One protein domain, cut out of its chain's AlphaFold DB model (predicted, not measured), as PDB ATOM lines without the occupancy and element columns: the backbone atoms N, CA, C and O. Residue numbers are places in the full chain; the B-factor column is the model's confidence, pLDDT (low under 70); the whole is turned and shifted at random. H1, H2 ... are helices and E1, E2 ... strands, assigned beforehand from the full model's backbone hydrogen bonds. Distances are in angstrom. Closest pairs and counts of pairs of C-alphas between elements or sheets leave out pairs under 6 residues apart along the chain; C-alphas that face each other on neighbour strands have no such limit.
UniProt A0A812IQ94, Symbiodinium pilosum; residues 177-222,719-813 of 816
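What this domain is: This is residues 177 to 222 and 719 to 813 of the 816 residues of a protein of Symbiodinium pilosum (UniProt A0A812IQ94). A strongly twisted sheet of three strands, E1, E3 and E2, has the long helix H4 over one face, and H1 lies side by side with H4, running the same way. H2 and H7 meet at one end of the longest axis, while H6 and the unnamed residues around Val 782 reach toward the other end; residues 731 to 736, before and in H3, stick out. The printed part has 141 residues, with seven named helices and three named strands in the order H1 H2 E1 H3 H4 E2 H5 H6 E3 H7. The sheet's order is E1, E3, E2, antiparallel throughout, and the class is mixed, helices and strands. The whole is compact, with a radius of gyration of the C-alphas of 16.1 A and spans of 52 by 39 by 24 A.

How they stand to each other: Begin with the inner strand E3, residues 800 to 807. On one side of it look for the edge strand E1, residues 719 to 725, antiparallel at 162 degrees, where N 722 and O 803 are 2.9 A apart, within hydrogen-bond range. On the other side is the edge strand E2, residues 760 to 765, antiparallel at 142 degrees; here N 806 and O 761 are within hydrogen-bond range at 2.8 A. Now find H4, residues 742 to 759, on the sheet at a height over the sheet of 9.8 A. It lies over E2 and only just over E1, on which 3 of its 18 C-alphas fall; it runs along the strands, at 11 degrees to E2 on the local plane. This gives two layers, a sheet with a helix on one face. With H3, residues 735 to 738, it also makes a split strand-helix-strand unit, E1, H3 H4, E2: two strands that run the same way, with E3 between them in the sheet and a right-handed crossover. H3 and H4 are close but not clearly touching; their closest C-alphas, of Tyr 737 and Lys 745, are 6.9 A apart. H1, residues 195 to 207, touches H4, the same way at a shallow tilt of 21 degrees, with the C-alphas of Ala 207 and Glu 754 closest at 5.2 A. H1 only grazes the sheet, with residues 205 to 207. H5, residues 767 to 773, only grazes it with residues 767 to 770; its closest C-alpha to E3 is that of Leu 767, 6.0 A from that of Phe 801. H7, residues 808 to 812, only grazes it too. H2, residues 216 to 219, and H7 only just touch, with 3 pairs of C-alphas within 8 A, the closest those of Lys 218 and Val 811 at 5.6 A. H6, residues 776 to 779, is not on the sheet and is apart from H5. Every O i to N i+4 pair is within hydrogen-bond range in H1, H5 and H7, and 13 of 14 are in H4; H2, H3 and H6 are too short for such a pair.

Where its parts are: Find C-alpha 719 at (21.420, -40.784, 38.572); from there E1 runs 19.7 A to C-alpha 725. E3 runs 22.8 A from C-alpha 800 at (8.999, -27.377, 30.111), and E2 measures 13.7 A. H4 starts with C-alpha 742 at (-0.435, -20.789, 41.054) and covers 26.8 A; H1 covers 18.4 A and H5 10.0 A.

The domain as a whole: Look for the two C-alphas farthest apart at Val 782 and Val 813, 53.3 A. Residues 223 to 718 are cut out, and C-alphas 222 and 719 are 12.8 A apart across the cut. The link from H6 to E3 is long, with 20 residues. The mean pLDDT of the printed part is 90.5; residues 782 to 783 and 813 are under 70.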
ATOM      1  N   PRO A 177      25.528 -30.916  28.138       90.88
ATOM      2  CA  PRO A 177      26.250 -30.630  29.363       90.88
ATOM      3  C   PRO A 177      26.673 -29.160  29.411       90.88
ATOM      4  O   PRO A 177      26.767 -28.486  28.388       90.88
ATOM      5  N   GLY A 178      26.977 -28.678  30.614       88.56
ATOM      6  CA  GLY A 178      27.433 -27.305  30.842       88.56
ATOM      7  C   GLY A 178      26.310 -26.280  31.045       88.56
ATOM      8  O   GLY A 178      25.129 -26.615  31.140       88.56
ATOM      9  N   LYS A 179      26.704 -25.006  31.189       90.50
ATOM     10  CA  LYS A 179      25.777 -23.880  31.384       90.50
ATOM     11  C   LYS A 179      25.001 -23.636  30.080       90.50
ATOM     12  O   LYS A 179      25.648 -23.347  29.077       90.50
ATOM     13  N   PRO A 180      23.656 -23.701  30.082       91.62
ATOM     14  CA  PRO A 180      22.879 -23.530  28.860       91.62
ATOM     15  C   PRO A 180      23.009 -22.101  28.315       91.62
ATOM     16  O   PRO A 180      22.881 -21.123  29.060       91.62
ATOM     17  N   CYS A 181      23.214 -21.978  27.006       91.19
ATOM     18  CA  CYS A 181      23.262 -20.702  26.304       91.19
ATOM     19  C   CYS A 181      21.847 -20.185  25.997       91.19
ATOM     20  O   CYS A 181      21.125 -20.727  25.157       91.19
ATOM     21  N   LEU A 182      21.438 -19.122  26.699       92.19
ATOM     22  CA  LEU A 182      20.073 -18.584  26.669       92.19
ATOM     23  C   LEU A 182      20.047 -17.084  26.311       92.19
ATOM     24  O   LEU A 182      19.707 -16.261  27.165       92.19
ATOM     25  N   PRO A 183      20.392 -16.691  25.070       87.56
ATOM     26  CA  PRO A 183      20.387 -15.284  24.678       87.56
ATOM     27  C   PRO A 183      18.968 -14.687  24.739       87.56
ATOM     28  O   PRO A 183      17.991 -15.397  24.458       87.56
ATOM     29  N   PRO A 184      18.815 -13.392  25.073       85.31
ATOM     30  CA  PRO A 184      17.516 -12.722  25.030       85.31
ATOM     31  C   PRO A 184      16.891 -12.800  23.619       85.31
ATOM     32  O   PRO A 184      17.618 -12.824  22.623       85.31
ATOM     33  N   PRO A 185      15.554 -12.850  23.499       82.38
ATOM     34  CA  PRO A 185      14.865 -12.582  22.246       82.38
ATOM     35  C   PRO A 185      15.042 -11.102  21.849       82.38
ATOM     36  O   PRO A 185      15.308 -10.254  22.707       82.38
ATOM     37  N   PRO A 186      14.840 -10.753  20.566       77.12
ATOM     38  CA  PRO A 186      14.968  -9.371  20.097       77.12
ATOM     39  C   PRO A 186      13.915  -8.408  20.684       77.12
ATOM     40  O   PRO A 186      14.077  -7.193  20.601       77.12
ATOM     41  N   PHE A 187      12.838  -8.923  21.284       80.06
ATOM     42  CA  PHE A 187      11.782  -8.146  21.940       80.06
ATOM     43  C   PHE A 187      11.176  -8.927  23.115       80.06
ATOM     44  O   PHE A 187      11.239 -10.155  23.144       80.06
ATOM     45  N   TRP A 188      10.556  -8.229  24.072       86.25
ATOM     46  CA  TRP A 188       9.810  -8.860  25.160       86.25
ATOM     47  C   TRP A 188       8.514  -9.508  24.648       86.25
ATOM     48  O   TRP A 188       7.658  -8.798  24.114       86.25
ATOM     49  N   PRO A 189       8.326 -10.826  24.832       86.00
ATOM     50  CA  PRO A 189       7.250 -11.531  24.151       86.00
ATOM     51  C   PRO A 189       5.914 -11.549  24.907       86.00
ATOM     52  O   PRO A 189       4.916 -11.931  24.310       86.00
ATOM     53  N   TYR A 190       5.848 -11.156  26.186       90.31
ATOM     54  CA  TYR A 190       4.653 -11.355  27.026       90.31
ATOM     55  C   TYR A 190       3.859 -10.071  27.284       90.31
ATOM     56  O   TYR A 190       4.420  -8.980  27.359       90.31
ATOM     57  N   THR A 191       2.544 -10.206  27.484       83.06
ATOM     58  CA  THR A 191       1.650  -9.087  27.853       83.06
ATOM     59  C   THR A 191       1.942  -8.513  29.240       83.06
ATOM     60  O   THR A 191       1.722  -7.325  29.474       83.06
ATOM     61  N   GLY A 192       2.400  -9.359  30.164       82.56
ATOM     62  CA  GLY A 192       2.671  -9.016  31.555       82.56
ATOM     63  C   GLY A 192       4.149  -9.108  31.915       82.56
ATOM     64  O   GLY A 192       4.947  -9.750  31.227       82.56
ATOM     65  N   LEU A 193       4.487  -8.465  33.031       83.19
ATOM     66  CA  LEU A 193       5.750  -8.642  33.733       83.19
ATOM     67  C   LEU A 193       5.437  -8.950  35.194       83.19
ATOM     68  O   LEU A 193       5.084  -8.069  35.977       83.19
ATOM     69  N   THR A 194       5.586 -10.212  35.554       91.94
ATOM     70  CA  THR A 194       5.332 -10.711  36.896       91.94
ATOM     71  C   THR A 194       6.664 -11.051  37.546       91.94
ATOM     72  O   THR A 194       7.267 -12.088  37.264       91.94
ATOM     73  N   GLU A 195       7.132 -10.176  38.436       93.31
ATOM     74  CA  GLU A 195       8.453 -10.278  39.071       93.31
ATOM     75  C   GLU A 195       8.693 -11.656  39.707       93.31
ATOM     76  O   GLU A 195       9.718 -12.290  39.449       93.31
ATOM     77  N   TRP A 196       7.712 -12.187  40.442       95.62
ATOM     78  CA  TRP A 196       7.857 -13.492  41.087       95.62
ATOM     79  C   TRP A 196       8.027 -14.644  40.085       95.62
ATOM     80  O   TRP A 196       8.715 -15.611  40.402       95.62
ATOM     81  N   ARG A 197       7.474 -14.556  38.864       95.44
ATOM     82  CA  ARG A 197       7.699 -15.568  37.816       95.44
ATOM     83  C   ARG A 197       9.126 -15.506  37.292       95.44
ATOM     84  O   ARG A 197       9.736 -16.558  37.122       95.44
ATOM     85  N   THR A 198       9.663 -14.296  37.097       94.19
ATOM     86  CA  THR A 198      11.071 -14.117  36.699       94.19
ATOM     87  C   THR A 198      12.035 -14.639  37.751       94.19
ATOM     88  O   THR A 198      13.036 -15.270  37.415       94.19
ATOM     89  N   GLU A 199      11.708 -14.437  39.027       95.88
ATOM     90  CA  GLU A 199      12.514 -14.931  40.137       95.88
ATOM     91  C   GLU A 199      12.478 -16.460  40.236       95.88
ATOM     92  O   GLU A 199      13.522 -17.104  40.332       95.88
ATOM     93  N   LEU A 200      11.294 -17.069  40.111       97.31
ATOM     94  CA  LEU A 200      11.181 -18.525  40.002       97.31
ATOM     95  C   LEU A 200      11.930 -19.071  38.780       97.31
ATOM     96  O   LEU A 200      12.544 -20.129  38.880       97.31
ATOM     97  N   GLY A 201      11.946 -18.338  37.663       96.69
ATOM     98  CA  GLY A 201      12.716 -18.699  36.475       96.69
ATOM     99  C   GLY A 201      14.219 -18.715  36.728       96.69
ATOM    100  O   GLY A 201      14.877 -19.693  36.376       96.69
ATOM    101  N   ARG A 202      14.768 -17.685  37.387       96.12
ATOM    102  CA  ARG A 202      16.191 -17.657  37.778       96.12
ATOM    103  C   ARG A 202      16.544 -18.834  38.676       96.12
ATOM    104  O   ARG A 202      17.550 -19.501  38.445       96.12
ATOM    105  N   ARG A 203      15.707 -19.103  39.680       97.69
ATOM    106  CA  ARG A 203      15.892 -20.211  40.624       97.69
ATOM    107  C   ARG A 203      15.837 -21.571  39.927       97.69
ATOM    108  O   ARG A 203      16.707 -22.404  40.166       97.69
ATOM    109  N   ALA A 204      14.881 -21.772  39.017       97.31
ATOM    110  CA  ALA A 204      14.780 -22.984  38.207       97.31
ATOM    111  C   ALA A 204      16.014 -23.175  37.314       97.31
ATOM    112  O   ALA A 204      16.624 -24.240  37.352       97.31
ATOM    113  N   LEU A 205      16.435 -22.136  36.580       96.62
ATOM    114  CA  LEU A 205      17.648 -22.171  35.759       96.62
ATOM    115  C   LEU A 205      18.881 -22.496  36.601       96.62
ATOM    116  O   LEU A 205      19.666 -23.363  36.231       96.62
ATOM    117  N   ALA A 206      19.037 -21.853  37.758       96.12
ATOM    118  CA  ALA A 206      20.134 -22.140  38.669       96.12
ATOM    119  C   ALA A 206      20.098 -23.596  39.161       96.12
ATOM    120  O   ALA A 206      21.149 -24.221  39.272       96.12
ATOM    121  N   ALA A 207      18.915 -24.157  39.438       96.00
ATOM    122  CA  ALA A 207      18.762 -25.547  39.867       96.00
ATOM    123  C   ALA A 207      19.240 -26.563  38.810       96.00
ATOM    124  O   ALA A 207      19.703 -27.642  39.176       96.00
ATOM    125  N   VAL A 208      19.178 -26.196  37.527       95.50
ATOM    126  CA  VAL A 208      19.486 -27.077  36.383       95.50
ATOM    127  C   VAL A 208      20.684 -26.615  35.567       95.50
ATOM    128  O   VAL A 208      20.937 -27.116  34.477       95.50
ATOM    129  N   THR A 209      21.454 -25.676  36.105       94.62
ATOM    130  CA  THR A 209      22.751 -25.294  35.558       94.62
ATOM    131  C   THR A 209      23.825 -26.116  36.276       94.62
ATOM    132  O   THR A 209      23.912 -26.042  37.509       94.62
ATOM    133  N   PRO A 210      24.627 -26.916  35.548       92.00
ATOM    134  CA  PRO A 210      25.786 -27.604  36.108       92.00
ATOM    135  C   PRO A 210      26.711 -26.632  36.852       92.00
ATOM    136  O   PRO A 210      26.883 -25.487  36.436       92.00
ATOM    137  N   THR A 211      27.284 -27.077  37.969       91.69
ATOM    138  CA  THR A 211      28.347 -26.337  38.666       91.69
ATOM    139  C   THR A 211      29.712 -26.771  38.138       91.69
ATOM    140  O   THR A 211      29.831 -27.850  37.562       91.69
ATOM    141  N   ASP A 212      30.756 -25.985  38.407       88.44
ATOM    142  CA  ASP A 212      32.144 -26.313  38.026       88.44
ATOM    143  C   ASP A 212      32.650 -27.630  38.653       88.44
ATOM    144  O   ASP A 212      33.644 -28.227  38.233       88.44
ATOM    145  N   ASP A 213      31.933 -28.135  39.659       88.62
ATOM    146  CA  ASP A 213      32.203 -29.426  40.280       88.62
ATOM    147  C   ASP A 213      31.906 -30.622  39.371       88.62
ATOM    148  O   ASP A 213      32.353 -31.731  39.675       88.62
ATOM    149  N   VAL A 214      31.195 -30.407  38.263       90.81
ATOM    150  CA  VAL A 214      30.786 -31.424  37.296       90.81
ATOM    151  C   VAL A 214      31.474 -31.126  35.982       90.81
ATOM    152  O   VAL A 214      31.196 -30.126  35.331       90.81
ATOM    153  N   SER A 215      32.371 -32.011  35.576       91.88
ATOM    154  CA  SER A 215      33.070 -31.886  34.304       91.88
ATOM    155  C   SER A 215      33.105 -33.220  33.588       91.88
ATOM    156  O   SER A 215      32.972 -34.278  34.210       91.88
ATOM    157  N   GLU A 216      33.348 -33.178  32.281       91.62
ATOM    158  CA  GLU A 216      33.488 -34.381  31.465       91.62
ATOM    159  C   GLU A 216      34.543 -35.337  32.041       91.62
ATOM    160  O   GLU A 216      34.297 -36.535  32.181       91.62
ATOM    161  N   ALA A 217      35.680 -34.792  32.488       91.19
ATOM    162  CA  ALA A 217      36.743 -35.559  33.129       91.19
ATOM    163  C   ALA A 217      36.266 -36.265  34.412       91.19
ATOM    164  O   ALA A 217      36.524 -37.457  34.606       91.19
ATOM    165  N   LYS A 218      35.524 -35.559  35.276       91.06
ATOM    166  CA  LYS A 218      34.962 -36.147  36.500       91.06
ATOM    167  C   LYS A 218      33.816 -37.118  36.215       91.06
ATOM    168  O   LYS A 218      33.579 -38.006  37.022       91.06
ATOM    169  N   CYS A 219      33.141 -36.994  35.077       92.12
ATOM    170  CA  CYS A 219      32.098 -37.920  34.650       92.12
ATOM    171  C   CYS A 219      32.606 -39.137  33.873       92.12
ATOM    172  O   CYS A 219      31.838 -40.077  33.669       92.12
ATOM    173  N   GLY A 220      33.884 -39.161  33.479       91.25
ATOM    174  CA  GLY A 220      34.404 -40.191  32.576       91.25
ATOM    175  C   GLY A 220      33.775 -40.103  31.179       91.25
ATOM    176  O   GLY A 220      33.530 -41.129  30.542       91.25
ATOM    177  N   GLY A 221      33.463 -38.888  30.728       92.12
ATOM    178  CA  GLY A 221      32.682 -38.625  29.523       92.12
ATOM    179  C   GLY A 221      31.183 -38.478  29.792       92.12
ATOM    180  O   GLY A 221      30.669 -38.890  30.839       92.12
ATOM    181  N   TYR A 222      30.487 -37.918  28.805       92.50
ATOM    182  CA  TYR A 222      29.028 -37.881  28.761       92.50
ATOM    183  C   TYR A 222      28.488 -38.797  27.664       92.50
ATOM    184  O   TYR A 222      29.120 -38.990  26.625       92.50
ATOM    185  N   THR A 719      21.788 -41.746  39.614       91.50
ATOM    186  CA  THR A 719      21.420 -40.784  38.572       91.50
ATOM    187  C   THR A 719      19.912 -40.585  38.602       91.50
ATOM    188  O   THR A 719      19.189 -41.471  39.063       91.50
ATOM    189  N   LEU A 720      19.451 -39.424  38.157       93.56
ATOM    190  CA  LEU A 720      18.038 -39.069  38.090       93.56
ATOM    191  C   LEU A 720      17.797 -38.250  36.825       93.56
ATOM    192  O   LEU A 720      18.409 -37.201  36.649       93.56
ATOM    193  N   ASP A 721      16.882 -38.711  35.988       93.44
ATOM    194  CA  ASP A 721      16.454 -38.019  34.777       93.44
ATOM    195  C   ASP A 721      14.987 -37.626  34.923       93.44
ATOM    196  O   ASP A 721      14.179 -38.403  35.439       93.44
ATOM    197  N   MET A 722      14.645 -36.401  34.530       93.44
ATOM    198  CA  MET A 722      13.301 -35.861  34.714       93.44
ATOM    199  C   MET A 722      12.894 -34.974  33.549       93.44
ATOM    200  O   MET A 722      13.665 -34.114  33.128       93.44
ATOM    201  N   GLU A 723      11.640 -35.106  33.126       92.88
ATOM    202  CA  GLU A 723      10.948 -34.066  32.372       92.88
ATOM    203  C   GLU A 723      10.186 -33.161  33.347       92.88
ATOM    204  O   GLU A 723       9.482 -33.613  34.255       92.88
ATOM    205  N   ILE A 724      10.384 -31.858  33.208       94.06
ATOM    206  CA  ILE A 724       9.798 -30.832  34.059       94.06
ATOM    207  C   ILE A 724       8.713 -30.132  33.257       94.06
ATOM    208  O   ILE A 724       8.981 -29.674  32.154       94.06
ATOM    209  N   HIS A 725       7.520 -29.987  33.838       94.62
ATOM    210  CA  HIS A 725       6.431 -29.174  33.288       94.62
ATOM    211  C   HIS A 725       5.847 -28.274  34.381       94.62
ATOM    212  O   HIS A 725       5.065 -28.705  35.235       94.62
ATOM    213  N   PHE A 726       6.210 -26.997  34.367       95.88
ATOM    214  CA  PHE A 726       5.655 -26.006  35.277       95.88
ATOM    215  C   PHE A 726       4.205 -25.686  34.932       95.88
ATOM    216  O   PHE A 726       3.826 -25.535  33.774       95.88
ATOM    217  N   GLY A 727       3.374 -25.553  35.966       90.31
ATOM    218  CA  GLY A 727       1.950 -25.245  35.810       90.31
ATOM    219  C   GLY A 727       1.091 -26.433  35.365       90.31
ATOM    220  O   GLY A 727      -0.126 -26.382  35.537       90.31
ATOM    221  N   PHE A 728       1.695 -27.529  34.899       90.31
ATOM    222  CA  PHE A 728       0.986 -28.778  34.655       90.31
ATOM    223  C   PHE A 728       0.651 -29.463  35.990       90.31
ATOM    224  O   PHE A 728       1.462 -29.508  36.920       90.31
ATOM    225  N   GLY A 729      -0.588 -29.928  36.142       84.06
ATOM    226  CA  GLY A 729      -1.001 -30.729  37.294       84.06
ATOM    227  C   GLY A 729      -0.777 -32.199  36.999       84.06
ATOM    228  O   GLY A 729      -1.421 -32.738  36.106       84.06
ATOM    229  N   SER A 730       0.106 -32.854  37.755       82.12
ATOM    230  CA  SER A 730       0.235 -34.309  37.660       82.12
ATOM    231  C   SER A 730      -1.086 -34.966  38.064       82.12
ATOM    232  O   SER A 730      -1.745 -34.546  39.018       82.12
ATOM    233  N   ALA A 731      -1.455 -36.053  37.394       80.06
ATOM    234  CA  ALA A 731      -2.563 -36.900  37.832       80.06
ATOM    235  C   ALA A 731      -2.353 -37.466  39.253       80.06
ATOM    236  O   ALA A 731      -3.331 -37.753  39.939       80.06
ATOM    237  N   ALA A 732      -1.096 -37.580  39.701       80.06
ATOM    238  CA  ALA A 732      -0.714 -37.974  41.058       80.06
ATOM    239  C   ALA A 732      -0.721 -36.800  42.057       80.06
ATOM    240  O   ALA A 732      -0.388 -36.974  43.231       80.06
ATOM    241  N   GLU A 733      -1.034 -35.577  41.612       85.81
ATOM    242  CA  GLU A 733      -0.973 -34.400  42.470       85.81
ATOM    243  C   GLU A 733      -2.038 -34.482  43.569       85.81
ATOM    244  O   GLU A 733      -3.241 -34.582  43.305       85.81
ATOM    245  N   LEU A 734      -1.573 -34.439  44.819       85.62
ATOM    246  CA  LEU A 734      -2.433 -34.565  45.988       85.62
ATOM    247  C   LEU A 734      -3.444 -33.411  46.059       85.62
ATOM    248  O   LEU A 734      -3.097 -32.280  45.698       85.62
ATOM    249  N   PRO A 735      -4.664 -33.642  46.583       87.62
ATOM    250  CA  PRO A 735      -5.689 -32.603  46.684       87.62
ATOM    251  C   PRO A 735      -5.204 -31.319  47.369       87.62
ATOM    252  O   PRO A 735      -5.511 -30.228  46.896       87.62
ATOM    253  N   GLN A 736      -4.385 -31.428  48.423       91.00
ATOM    254  CA  GLN A 736      -3.834 -30.253  49.105       91.00
ATOM    255  C   GLN A 736      -2.885 -29.423  48.230       91.00
ATOM    256  O   GLN A 736      -2.771 -28.223  48.442       91.00
ATOM    257  N   TYR A 737      -2.219 -30.033  47.243       91.12
ATOM    258  CA  TYR A 737      -1.348 -29.321  46.304       91.12
ATOM    259  C   TYR A 737      -2.124 -28.764  45.111       91.12
ATOM    260  O   TYR A 737      -1.809 -27.672  44.649       91.12
ATOM    261  N   LYS A 738      -3.188 -29.453  44.674       91.25
ATOM    262  CA  LYS A 738      -4.145 -28.923  43.687       91.25
ATOM    263  C   LYS A 738      -4.857 -27.659  44.190       91.25
ATOM    264  O   LYS A 738      -5.235 -26.823  43.379       91.25
ATOM    265  N   ALA A 739      -5.032 -27.525  45.506       94.31
ATOM    266  CA  ALA A 739      -5.670 -26.370  46.139       94.31
ATOM    267  C   ALA A 739      -4.751 -25.140  46.302       94.31
ATOM    268  O   ALA A 739      -5.248 -24.072  46.655       94.31
ATOM    269  N   LEU A 740      -3.439 -25.275  46.074       95.50
ATOM    270  CA  LEU A 740      -2.495 -24.157  46.176       95.50
ATOM    271  C   LEU A 740      -2.731 -23.128  45.066       95.50
ATOM    272  O   LEU A 740      -3.048 -23.481  43.926       95.50
ATOM    273  N   GLY A 741      -2.495 -21.850  45.369       96.44
ATOM    274  CA  GLY A 741      -2.444 -20.812  44.342       96.44
ATOM    275  C   GLY A 741      -1.315 -21.079  43.339       96.44
ATOM    276  O   GLY A 741      -0.320 -21.729  43.663       96.44
ATOM    277  N   LEU A 742      -1.427 -20.547  42.115       95.31
ATOM    278  CA  LEU A 742      -0.435 -20.789  41.054       95.31
ATOM    279  C   LEU A 742       1.000 -20.459  41.503       95.31
ATOM    280  O   LEU A 742       1.909 -21.255  41.282       95.31
ATOM    281  N   GLN A 743       1.202 -19.318  42.170       96.88
ATOM    282  CA  GLN A 743       2.515 -18.916  42.681       96.88
ATOM    283  C   GLN A 743       3.060 -19.902  43.721       96.88
ATOM    284  O   GLN A 743       4.233 -20.267  43.662       96.88
ATOM    285  N   GLU A 744       2.229 -20.362  44.655       97.19
ATOM    286  CA  GLU A 744       2.623 -21.318  45.697       97.19
ATOM    287  C   GLU A 744       2.968 -22.681  45.091       97.19
ATOM    288  O   GLU A 744       3.992 -23.277  45.435       97.19
ATOM    289  N   LYS A 745       2.162 -23.142  44.127       95.62
ATOM    290  CA  LYS A 745       2.401 -24.381  43.385       95.62
ATOM    291  C   LYS A 745       3.728 -24.333  42.628       95.62
ATOM    292  O   LYS A 745       4.545 -25.242  42.775       95.62
ATOM    293  N   LEU A 746       3.980 -23.262  41.875       96.81
ATOM    294  CA  LEU A 746       5.236 -23.078  41.140       96.81
ATOM    295  C   LEU A 746       6.432 -22.919  42.086       96.81
ATOM    296  O   LEU A 746       7.480 -23.517  41.857       96.81
ATOM    297  N   THR A 747       6.266 -22.196  43.196       97.38
ATOM    298  CA  THR A 747       7.302 -22.065  44.232       97.38
ATOM    299  C   THR A 747       7.664 -23.423  44.821       97.38
ATOM    300  O   THR A 747       8.844 -23.723  44.990       97.38
ATOM    301  N   ARG A 748       6.675 -24.278  45.105       95.44
ATOM    302  CA  ARG A 748       6.906 -25.654  45.557       95.44
ATOM    303  C   ARG A 748       7.664 -26.471  44.508       95.44
ATOM    304  O   ARG A 748       8.612 -27.156  44.874       95.44
ATOM    305  N   GLN A 749       7.269 -26.395  43.235       94.94
ATOM    306  CA  GLN A 749       7.935 -27.113  42.138       94.94
ATOM    307  C   GLN A 749       9.411 -26.703  42.008       94.94
ATOM    308  O   GLN A 749      10.282 -27.570  42.002       94.94
ATOM    309  N   VAL A 750       9.713 -25.400  42.018       96.94
ATOM    310  CA  VAL A 750      11.098 -24.894  41.986       96.94
ATOM    311  C   VAL A 750      11.886 -25.321  43.230       96.94
ATOM    312  O   VAL A 750      13.013 -25.793  43.109       96.94
ATOM    313  N   SER A 751      11.288 -25.242  44.423       96.19
ATOM    314  CA  SER A 751      11.947 -25.661  45.671       96.19
ATOM    315  C   SER A 751      12.301 -27.156  45.699       96.19
ATOM    316  O   SER A 751      13.291 -27.538  46.322       96.19
ATOM    317  N   ILE A 752      11.532 -28.017  45.019       93.88
ATOM    318  CA  ILE A 752      11.886 -29.439  44.851       93.88
ATOM    319  C   ILE A 752      13.185 -29.562  44.047       93.88
ATOM    320  O   ILE A 752      14.090 -30.282  44.466       93.88
ATOM    321  N   MET A 753      13.313 -28.824  42.944       95.94
ATOM    322  CA  MET A 753      14.510 -28.840  42.094       95.94
ATOM    323  C   MET A 753      15.743 -28.309  42.830       95.94
ATOM    324  O   MET A 753      16.819 -28.899  42.764       95.94
ATOM    325  N   GLU A 754      15.586 -27.244  43.613       95.88
ATOM    326  CA  GLU A 754      16.646 -26.751  44.499       95.88
ATOM    327  C   GLU A 754      17.047 -27.801  45.545       95.88
ATOM    328  O   GLU A 754      18.231 -27.977  45.832       95.88
ATOM    329  N   GLY A 755      16.072 -28.533  46.092       93.00
ATOM    330  CA  GLY A 755      16.305 -29.670  46.979       93.00
ATOM    331  C   GLY A 755      17.112 -30.784  46.308       93.00
ATOM    332  O   GLY A 755      18.055 -31.295  46.914       93.00
ATOM    333  N   LEU A 756      16.803 -31.112  45.049       92.75
ATOM    334  CA  LEU A 756      17.565 -32.079  44.253       92.75
ATOM    335  C   LEU A 756      19.007 -31.608  44.048       92.75
ATOM    336  O   LEU A 756      19.932 -32.352  44.364       92.75
ATOM    337  N   ARG A 757      19.229 -30.347  43.657       92.88
ATOM    338  CA  ARG A 757      20.575 -29.769  43.468       92.88
ATOM    339  C   ARG A 757      21.451 -29.797  44.730       92.88
ATOM    340  O   ARG A 757      22.682 -29.765  44.651       92.88
ATOM    341  N   LYS A 758      20.864 -29.881  45.928       90.94
ATOM    342  CA  LYS A 758      21.651 -30.068  47.161       90.94
ATOM    343  C   LYS A 758      22.354 -31.426  47.190       90.94
ATOM    344  O   LYS A 758      23.484 -31.485  47.668       90.94
ATOM    345  N   ARG A 759      21.741 -32.475  46.634       88.12
ATOM    346  CA  ARG A 759      22.252 -33.861  46.663       88.12
ATOM    347  C   ARG A 759      22.809 -34.354  45.335       88.12
ATOM    348  O   ARG A 759      23.640 -35.256  45.308       88.12
ATOM    349  N   PHE A 760      22.374 -33.735  44.250       94.62
ATOM    350  CA  PHE A 760      22.763 -34.082  42.904       94.62
ATOM    351  C   PHE A 760      23.450 -32.917  42.214       94.62
ATOM    352  O   PHE A 760      23.210 -31.742  42.489       94.62
ATOM    353  N   PHE A 761      24.310 -33.283  41.290       95.75
ATOM    354  CA  PHE A 761      24.894 -32.421  40.299       95.75
ATOM    355  C   PHE A 761      24.046 -32.482  39.034       95.75
ATOM    356  O   PHE A 761      23.750 -33.575  38.564       95.75
ATOM    357  N   CYS A 762      23.655 -31.330  38.484       96.44
ATOM    358  CA  CYS A 762      23.073 -31.301  37.144       96.44
ATOM    359  C   CYS A 762      24.166 -31.673  36.137       96.44
ATOM    360  O   CYS A 762      25.252 -31.092  36.173       96.44
ATOM    361  N   THR A 763      23.897 -32.646  35.272       95.38
ATOM    362  CA  THR A 763      24.816 -33.068  34.210       95.38
ATOM    363  C   THR A 763      24.493 -32.404  32.884       95.38
ATOM    364  O   THR A 763      25.416 -32.171  32.114       95.38
ATOM    365  N   GLY A 764      23.226 -32.059  32.641       94.88
ATOM    366  CA  GLY A 764      22.781 -31.329  31.457       94.88
ATOM    367  C   GLY A 764      21.269 -31.103  31.429       94.88
ATOM    368  O   GLY A 764      20.527 -31.675  32.232       94.88
ATOM    369  N   SER A 765      20.815 -30.248  30.510       95.62
ATOM    370  CA  SER A 765      19.388 -29.977  30.287       95.62
ATOM    371  C   SER A 765      19.077 -29.659  28.822       95.62
ATOM    372  O   SER A 765      19.969 -29.308  28.045       95.62
ATOM    373  N   THR A 766      17.797 -29.721  28.450       95.19
ATOM    374  CA  THR A 766      17.323 -29.337  27.108       95.19
ATOM    375  C   THR A 766      16.985 -27.853  26.970       95.19
ATOM    376  O   THR A 766      16.549 -27.431  25.902       95.19
ATOM    377  N   LEU A 767      17.224 -27.022  27.995       95.31
ATOM    378  CA  LEU A 767      16.909 -25.586  27.948       95.31
ATOM    379  C   LEU A 767      17.564 -24.873  26.754       95.31
ATOM    380  O   LEU A 767      16.920 -24.058  26.098       95.31
ATOM    381  N   GLU A 768      18.826 -25.195  26.458       92.19
ATOM    382  CA  GLU A 768      19.561 -24.635  25.317       92.19
ATOM    383  C   GLU A 768      18.935 -25.041  23.973       92.19
ATOM    384  O   GLU A 768      18.726 -24.196  23.105       92.19
ATOM    385  N   VAL A 769      18.561 -26.314  23.823       90.00
ATOM    386  CA  VAL A 769      17.894 -26.842  22.620       90.00
ATOM    387  C   VAL A 769      16.531 -26.187  22.429       90.00
ATOM    388  O   VAL A 769      16.197 -25.712  21.345       90.00
ATOM    389  N   TYR A 770      15.747 -26.099  23.501       91.31
ATOM    390  CA  TYR A 770      14.436 -25.463  23.452       91.31
ATOM    391  C   TYR A 770      14.564 -23.980  23.131       91.31
ATOM    392  O   TYR A 770      13.736 -23.440  22.403       91.31
ATOM    393  N   ARG A 771      15.636 -23.322  23.584       91.19
ATOM    394  CA  ARG A 771      15.936 -21.950  23.187       91.19
ATOM    395  C   ARG A 771      16.245 -21.814  21.699       91.19
ATOM    396  O   ARG A 771      15.816 -20.815  21.123       91.19
ATOM    397  N   GLN A 772      16.955 -22.762  21.088       87.62
ATOM    398  CA  GLN A 772      17.247 -22.752  19.647       87.62
ATOM    399  C   GLN A 772      15.971 -22.878  18.803       87.62
ATOM    400  O   GLN A 772      15.853 -22.216  17.777       87.62
ATOM    401  N   GLY A 773      14.995 -23.669  19.261       87.19
ATOM    402  CA  GLY A 773      13.675 -23.781  18.629       87.19
ATOM    403  C   GLY A 773      12.676 -22.683  19.023       87.19
ATOM    404  O   GLY A 773      11.574 -22.628  18.479       87.19
ATOM    405  N   TRP A 774      13.015 -21.820  19.985       88.69
ATOM    406  CA  TRP A 774      12.096 -20.814  20.508       88.69
ATOM    407  C   TRP A 774      12.232 -19.474  19.784       88.69
ATOM    408  O   TRP A 774      13.144 -18.684  20.048       88.69
ATOM    409  N   SER A 775      11.241 -19.199  18.937       87.50
ATOM    410  CA  SER A 775      11.084 -17.949  18.193       87.50
ATOM    411  C   SER A 775       9.752 -17.281  18.545       87.50
ATOM    412  O   SER A 775       8.744 -17.507  17.870       87.50
ATOM    413  N   PRO A 776       9.680 -16.464  19.611       83.50
ATOM    414  CA  PRO A 776       8.422 -15.836  20.013       83.50
ATOM    415  C   PRO A 776       7.842 -14.902  18.936       83.50
ATOM    416  O   PRO A 776       6.624 -14.747  18.878       83.50
ATOM    417  N   GLN A 777       8.681 -14.325  18.063       80.25
ATOM    418  CA  GLN A 777       8.241 -13.547  16.893       80.25
ATOM    419  C   GLN A 777       7.365 -14.355  15.930       80.25
ATOM    420  O   GLN A 777       6.454 -13.799  15.314       80.25
ATOM    421  N   ASP A 778       7.634 -15.653  15.811       82.19
ATOM    422  CA  ASP A 778       6.934 -16.538  14.885       82.19
ATOM    423  C   ASP A 778       5.728 -17.174  15.575       82.19
ATOM    424  O   ASP A 778       4.643 -17.243  15.000       82.19
ATOM    425  N   ASN A 779       5.886 -17.551  16.847       79.69
ATOM    426  CA  ASN A 779       4.873 -18.286  17.603       79.69
ATOM    427  C   ASN A 779       3.692 -17.423  18.074       79.69
ATOM    428  O   ASN A 779       2.593 -17.944  18.246       79.69
ATOM    429  N   CYS A 780       3.899 -16.125  18.316       76.75
ATOM    430  CA  CYS A 780       2.870 -15.251  18.901       76.75
ATOM    431  C   CYS A 780       2.301 -14.229  17.907       76.75
ATOM    432  O   CYS A 780       1.297 -13.569  18.180       76.75
ATOM    433  N   GLY A 781       2.893 -14.137  16.713       74.69
ATOM    434  CA  GLY A 781       2.466 -13.206  15.677       74.69
ATOM    435  C   GLY A 781       2.517 -11.749  16.148       74.69
ATOM    436  O   GLY A 781       3.513 -11.287  16.696       74.69
ATOM    437  N   VAL A 782       1.433 -11.008  15.895       62.03
ATOM    438  CA  VAL A 782       1.315  -9.561  16.170       62.03
ATOM    439  C   VAL A 782       0.976  -9.280  17.642       62.03
ATOM    440  O   VAL A 782       1.270  -8.194  18.144       62.03
ATOM    441  N   GLN A 783       0.341 -10.233  18.331       69.75
ATOM    442  CA  GLN A 783      -0.094 -10.074  19.718       69.75
ATOM    443  C   GLN A 783       0.962 -10.633  20.681       69.75
ATOM    444  O   GLN A 783       1.599 -11.638  20.368       69.75
ATOM    445  N   PRO A 784       1.168 -10.022  21.861       75.75
ATOM    446  CA  PRO A 784       2.072 -10.604  22.840       75.75
ATOM    447  C   PRO A 784       1.565 -11.986  23.268       75.75
ATOM    448  O   PRO A 784       0.359 -12.203  23.416       75.75
ATOM    449  N   CYS A 785       2.490 -12.917  23.483       84.94
ATOM    450  CA  CYS A 785       2.194 -14.256  23.956       84.94
ATOM    451  C   CYS A 785       1.474 -14.203  25.312       84.94
ATOM    452  O   CYS A 785       1.724 -13.319  26.144       84.94
ATOM    453  N   GLY A 786       0.648 -15.218  25.574       89.69
ATOM    454  CA  GLY A 786       0.194 -15.503  26.932       89.69
ATOM    455  C   GLY A 786       1.392 -15.675  27.867       89.69
ATOM    456  O   GLY A 786       2.406 -16.259  27.486       89.69
ATOM    457  N   GLU A 787       1.287 -15.135  29.079       92.38
ATOM    458  CA  GLU A 787       2.367 -15.207  30.058       92.38
ATOM    459  C   GLU A 787       2.564 -16.666  30.528       92.38
ATOM    460  O   GLU A 787       1.628 -17.254  31.085       92.38
ATOM    461  N   PRO A 788       3.749 -17.273  30.326       94.62
ATOM    462  CA  PRO A 788       3.976 -18.653  30.717       94.62
ATOM    463  C   PRO A 788       4.054 -18.793  32.243       94.62
ATOM    464  O   PRO A 788       4.327 -17.817  32.952       94.62
ATOM    465  N   PRO A 789       3.859 -20.014  32.779       96.25
ATOM    466  CA  PRO A 789       3.956 -20.282  34.209       96.25
ATOM    467  C   PRO A 789       5.240 -19.730  34.839       96.25
ATOM    468  O   PRO A 789       5.177 -19.054  35.867       96.25
ATOM    469  N   VAL A 790       6.384 -19.966  34.196       96.00
ATOM    470  CA  VAL A 790       7.703 -19.517  34.650       96.00
ATOM    471  C   VAL A 790       8.536 -19.105  33.434       96.00
ATOM    472  O   VAL A 790       8.547 -19.794  32.413       96.00
ATOM    473  N   TYR A 791       9.242 -17.983  33.537       95.75
ATOM    474  CA  TYR A 791      10.131 -17.471  32.493       95.75
ATOM    475  C   TYR A 791      11.313 -16.729  33.105       95.75
ATOM    476  O   TYR A 791      11.277 -16.326  34.262       95.75
ATOM    477  N   LEU A 792      12.375 -16.557  32.330       94.69
ATOM    478  CA  LEU A 792      13.572 -15.828  32.724       94.69
ATOM    479  C   LEU A 792      13.398 -14.314  32.557       94.69
ATOM    480  O   LEU A 792      12.547 -13.865  31.791       94.69
ATOM    481  N   PRO A 793      14.245 -13.491  33.199       91.12
ATOM    482  CA  PRO A 793      14.200 -12.035  33.038       91.12
ATOM    483  C   PRO A 793      14.462 -11.550  31.609       91.12
ATOM    484  O   PRO A 793      14.094 -10.432  31.265       91.12
ATOM    485  N   ASN A 794      15.086 -12.387  30.777       89.31
ATOM    486  CA  ASN A 794      15.257 -12.130  29.352       89.31
ATOM    487  C   ASN A 794      14.009 -12.504  28.526       89.31
ATOM    488  O   ASN A 794      14.011 -12.317  27.324       89.31
ATOM    489  N   GLY A 795      12.949 -13.038  29.131       90.88
ATOM    490  CA  GLY A 795      11.718 -13.438  28.451       90.88
ATOM    491  C   GLY A 795      11.702 -14.891  27.973       90.88
ATOM    492  O   GLY A 795      10.668 -15.339  27.492       90.88
ATOM    493  N   PHE A 796      12.781 -15.666  28.119       93.81
ATOM    494  CA  PHE A 796      12.764 -17.084  27.746       93.81
ATOM    495  C   PHE A 796      11.832 -17.892  28.655       93.81
ATOM    496  O   PHE A 796      11.952 -17.843  29.879       93.81
ATOM    497  N   SER A 797      10.898 -18.638  28.062       94.38
ATOM    498  CA  SER A 797       9.996 -19.527  28.800       94.38
ATOM    499  C   SER A 797      10.751 -20.766  29.274       94.38
ATOM    500  O   SER A 797      11.311 -21.491  28.461       94.38
ATOM    501  N   VAL A 798      10.709 -21.049  30.577       94.88
ATOM    502  CA  VAL A 798      11.268 -22.285  31.165       94.88
ATOM    503  C   VAL A 798      10.150 -23.247  31.564       94.88
ATOM    504  O   VAL A 798      10.271 -23.975  32.539       94.88
ATOM    505  N   THR A 799       9.027 -23.205  30.840       94.19
ATOM    506  CA  THR A 799       7.797 -23.929  31.203       94.19
ATOM    507  C   THR A 799       7.974 -25.437  31.171       94.19
ATOM    508  O   THR A 799       7.457 -26.109  32.057       94.19
ATOM    509  N   ALA A 800       8.690 -25.961  30.181       94.75
ATOM    510  CA  ALA A 800       8.999 -27.377  30.111       94.75
ATOM    511  C   ALA A 800      10.426 -27.599  29.620       94.75
ATOM    512  O   ALA A 800      10.907 -26.804  28.817       94.75
ATOM    513  N   PHE A 801      11.094 -28.632  30.129       95.88
ATOM    514  CA  PHE A 801      12.420 -29.091  29.697       95.88
ATOM    515  C   PHE A 801      12.772 -30.410  30.384       95.88
ATOM    516  O   PHE A 801      12.214 -30.743  31.428       95.88
ATOM    517  N   ALA A 802      13.753 -31.121  29.842       95.19
ATOM    518  CA  ALA A 802      14.349 -32.277  30.483       95.19
ATOM    519  C   ALA A 802      15.668 -31.909  31.165       95.19
ATOM    520  O   ALA A 802      16.393 -31.007  30.731       95.19
ATOM    521  N   VAL A 803      15.967 -32.604  32.257       96.56
ATOM    522  CA  VAL A 803      17.177 -32.424  33.055       96.56
ATOM    523  C   VAL A 803      17.699 -33.774  33.530       96.56
ATOM    524  O   VAL A 803      16.934 -34.623  33.993       96.56
ATOM    525  N   SER A 804      19.015 -33.930  33.456       96.25
ATOM    526  CA  SER A 804      19.737 -35.086  33.973       96.25
ATOM    527  C   SER A 804      20.569 -34.681  35.189       96.25
ATOM    528  O   SER A 804      21.194 -33.616  35.227       96.25
ATOM    529  N   TYR A 805      20.585 -35.545  36.198       96.44
ATOM    530  CA  TYR A 805      21.293 -35.361  37.456       96.44
ATOM    531  C   TYR A 805      22.152 -36.580  37.782       96.44
ATOM    532  O   TYR A 805      21.712 -37.714  37.627       96.44
ATOM    533  N   VAL A 806      23.329 -36.362  38.365       94.50
ATOM    534  CA  VAL A 806      24.189 -37.411  38.930       94.50
ATOM    535  C   VAL A 806      24.421 -37.168  40.416       94.50
ATOM    536  O   VAL A 806      24.546 -36.028  40.863       94.50
ATOM    537  N   HIS A 807      24.450 -38.229  41.216       92.31
ATOM    538  CA  HIS A 807      24.686 -38.111  42.648       92.31
ATOM    539  C   HIS A 807      26.068 -37.515  42.911       92.31
ATOM    540  O   HIS A 807      27.056 -37.933  42.299       92.31
ATOM    541  N   LYS A 808      26.154 -36.555  43.839       90.88
ATOM    542  CA  LYS A 808      27.399 -35.811  44.075       90.88
ATOM    543  C   LYS A 808      28.573 -36.710  44.437       90.88
ATOM    544  O   LYS A 808      29.676 -36.466  43.970       90.88
ATOM    545  N   GLU A 809      28.339 -37.780  45.187       85.00
ATOM    546  CA  GLU A 809      29.392 -38.725  45.589       85.00
ATOM    547  C   GLU A 809      30.015 -39.482  44.405       85.00
ATOM    548  O   GLU A 809      31.189 -39.818  44.449       85.00
ATOM    549  N   ILE A 810      29.291 -39.702  43.305       83.81
ATOM    550  CA  ILE A 810      29.842 -40.415  42.134       83.81
ATOM    551  C   ILE A 810      30.894 -39.568  41.407       83.81
ATOM    552  O   ILE A 810      31.840 -40.089  40.817       83.81
ATOM    553  N   VAL A 811      30.722 -38.249  41.453       84.19
ATOM    554  CA  VAL A 811      31.581 -37.270  40.774       84.19
ATOM    555  C   VAL A 811      32.612 -36.671  41.739       84.19
ATOM    556  O   VAL A 811      33.710 -36.308  41.322       84.19
ATOM    557  N   GLY A 812      32.259 -36.579  43.025       70.44
ATOM    558  CA  GLY A 812      33.032 -35.954  44.097       70.44
ATOM    559  C   GLY A 812      34.027 -36.874  44.801       70.44
ATOM    560  O   GLY A 812      34.892 -36.372  45.514       70.44
ATOM    561  N   VAL A 813      33.960 -38.194  44.591       56.72
ATOM    562  CA  VAL A 813      35.053 -39.089  44.987       56.72
ATOM    563  C   VAL A 813      36.228 -38.817  44.046       56.72
ATOM    564  O   VAL A 813      36.325 -39.349  42.937       56.72
TER     565      VAL A 813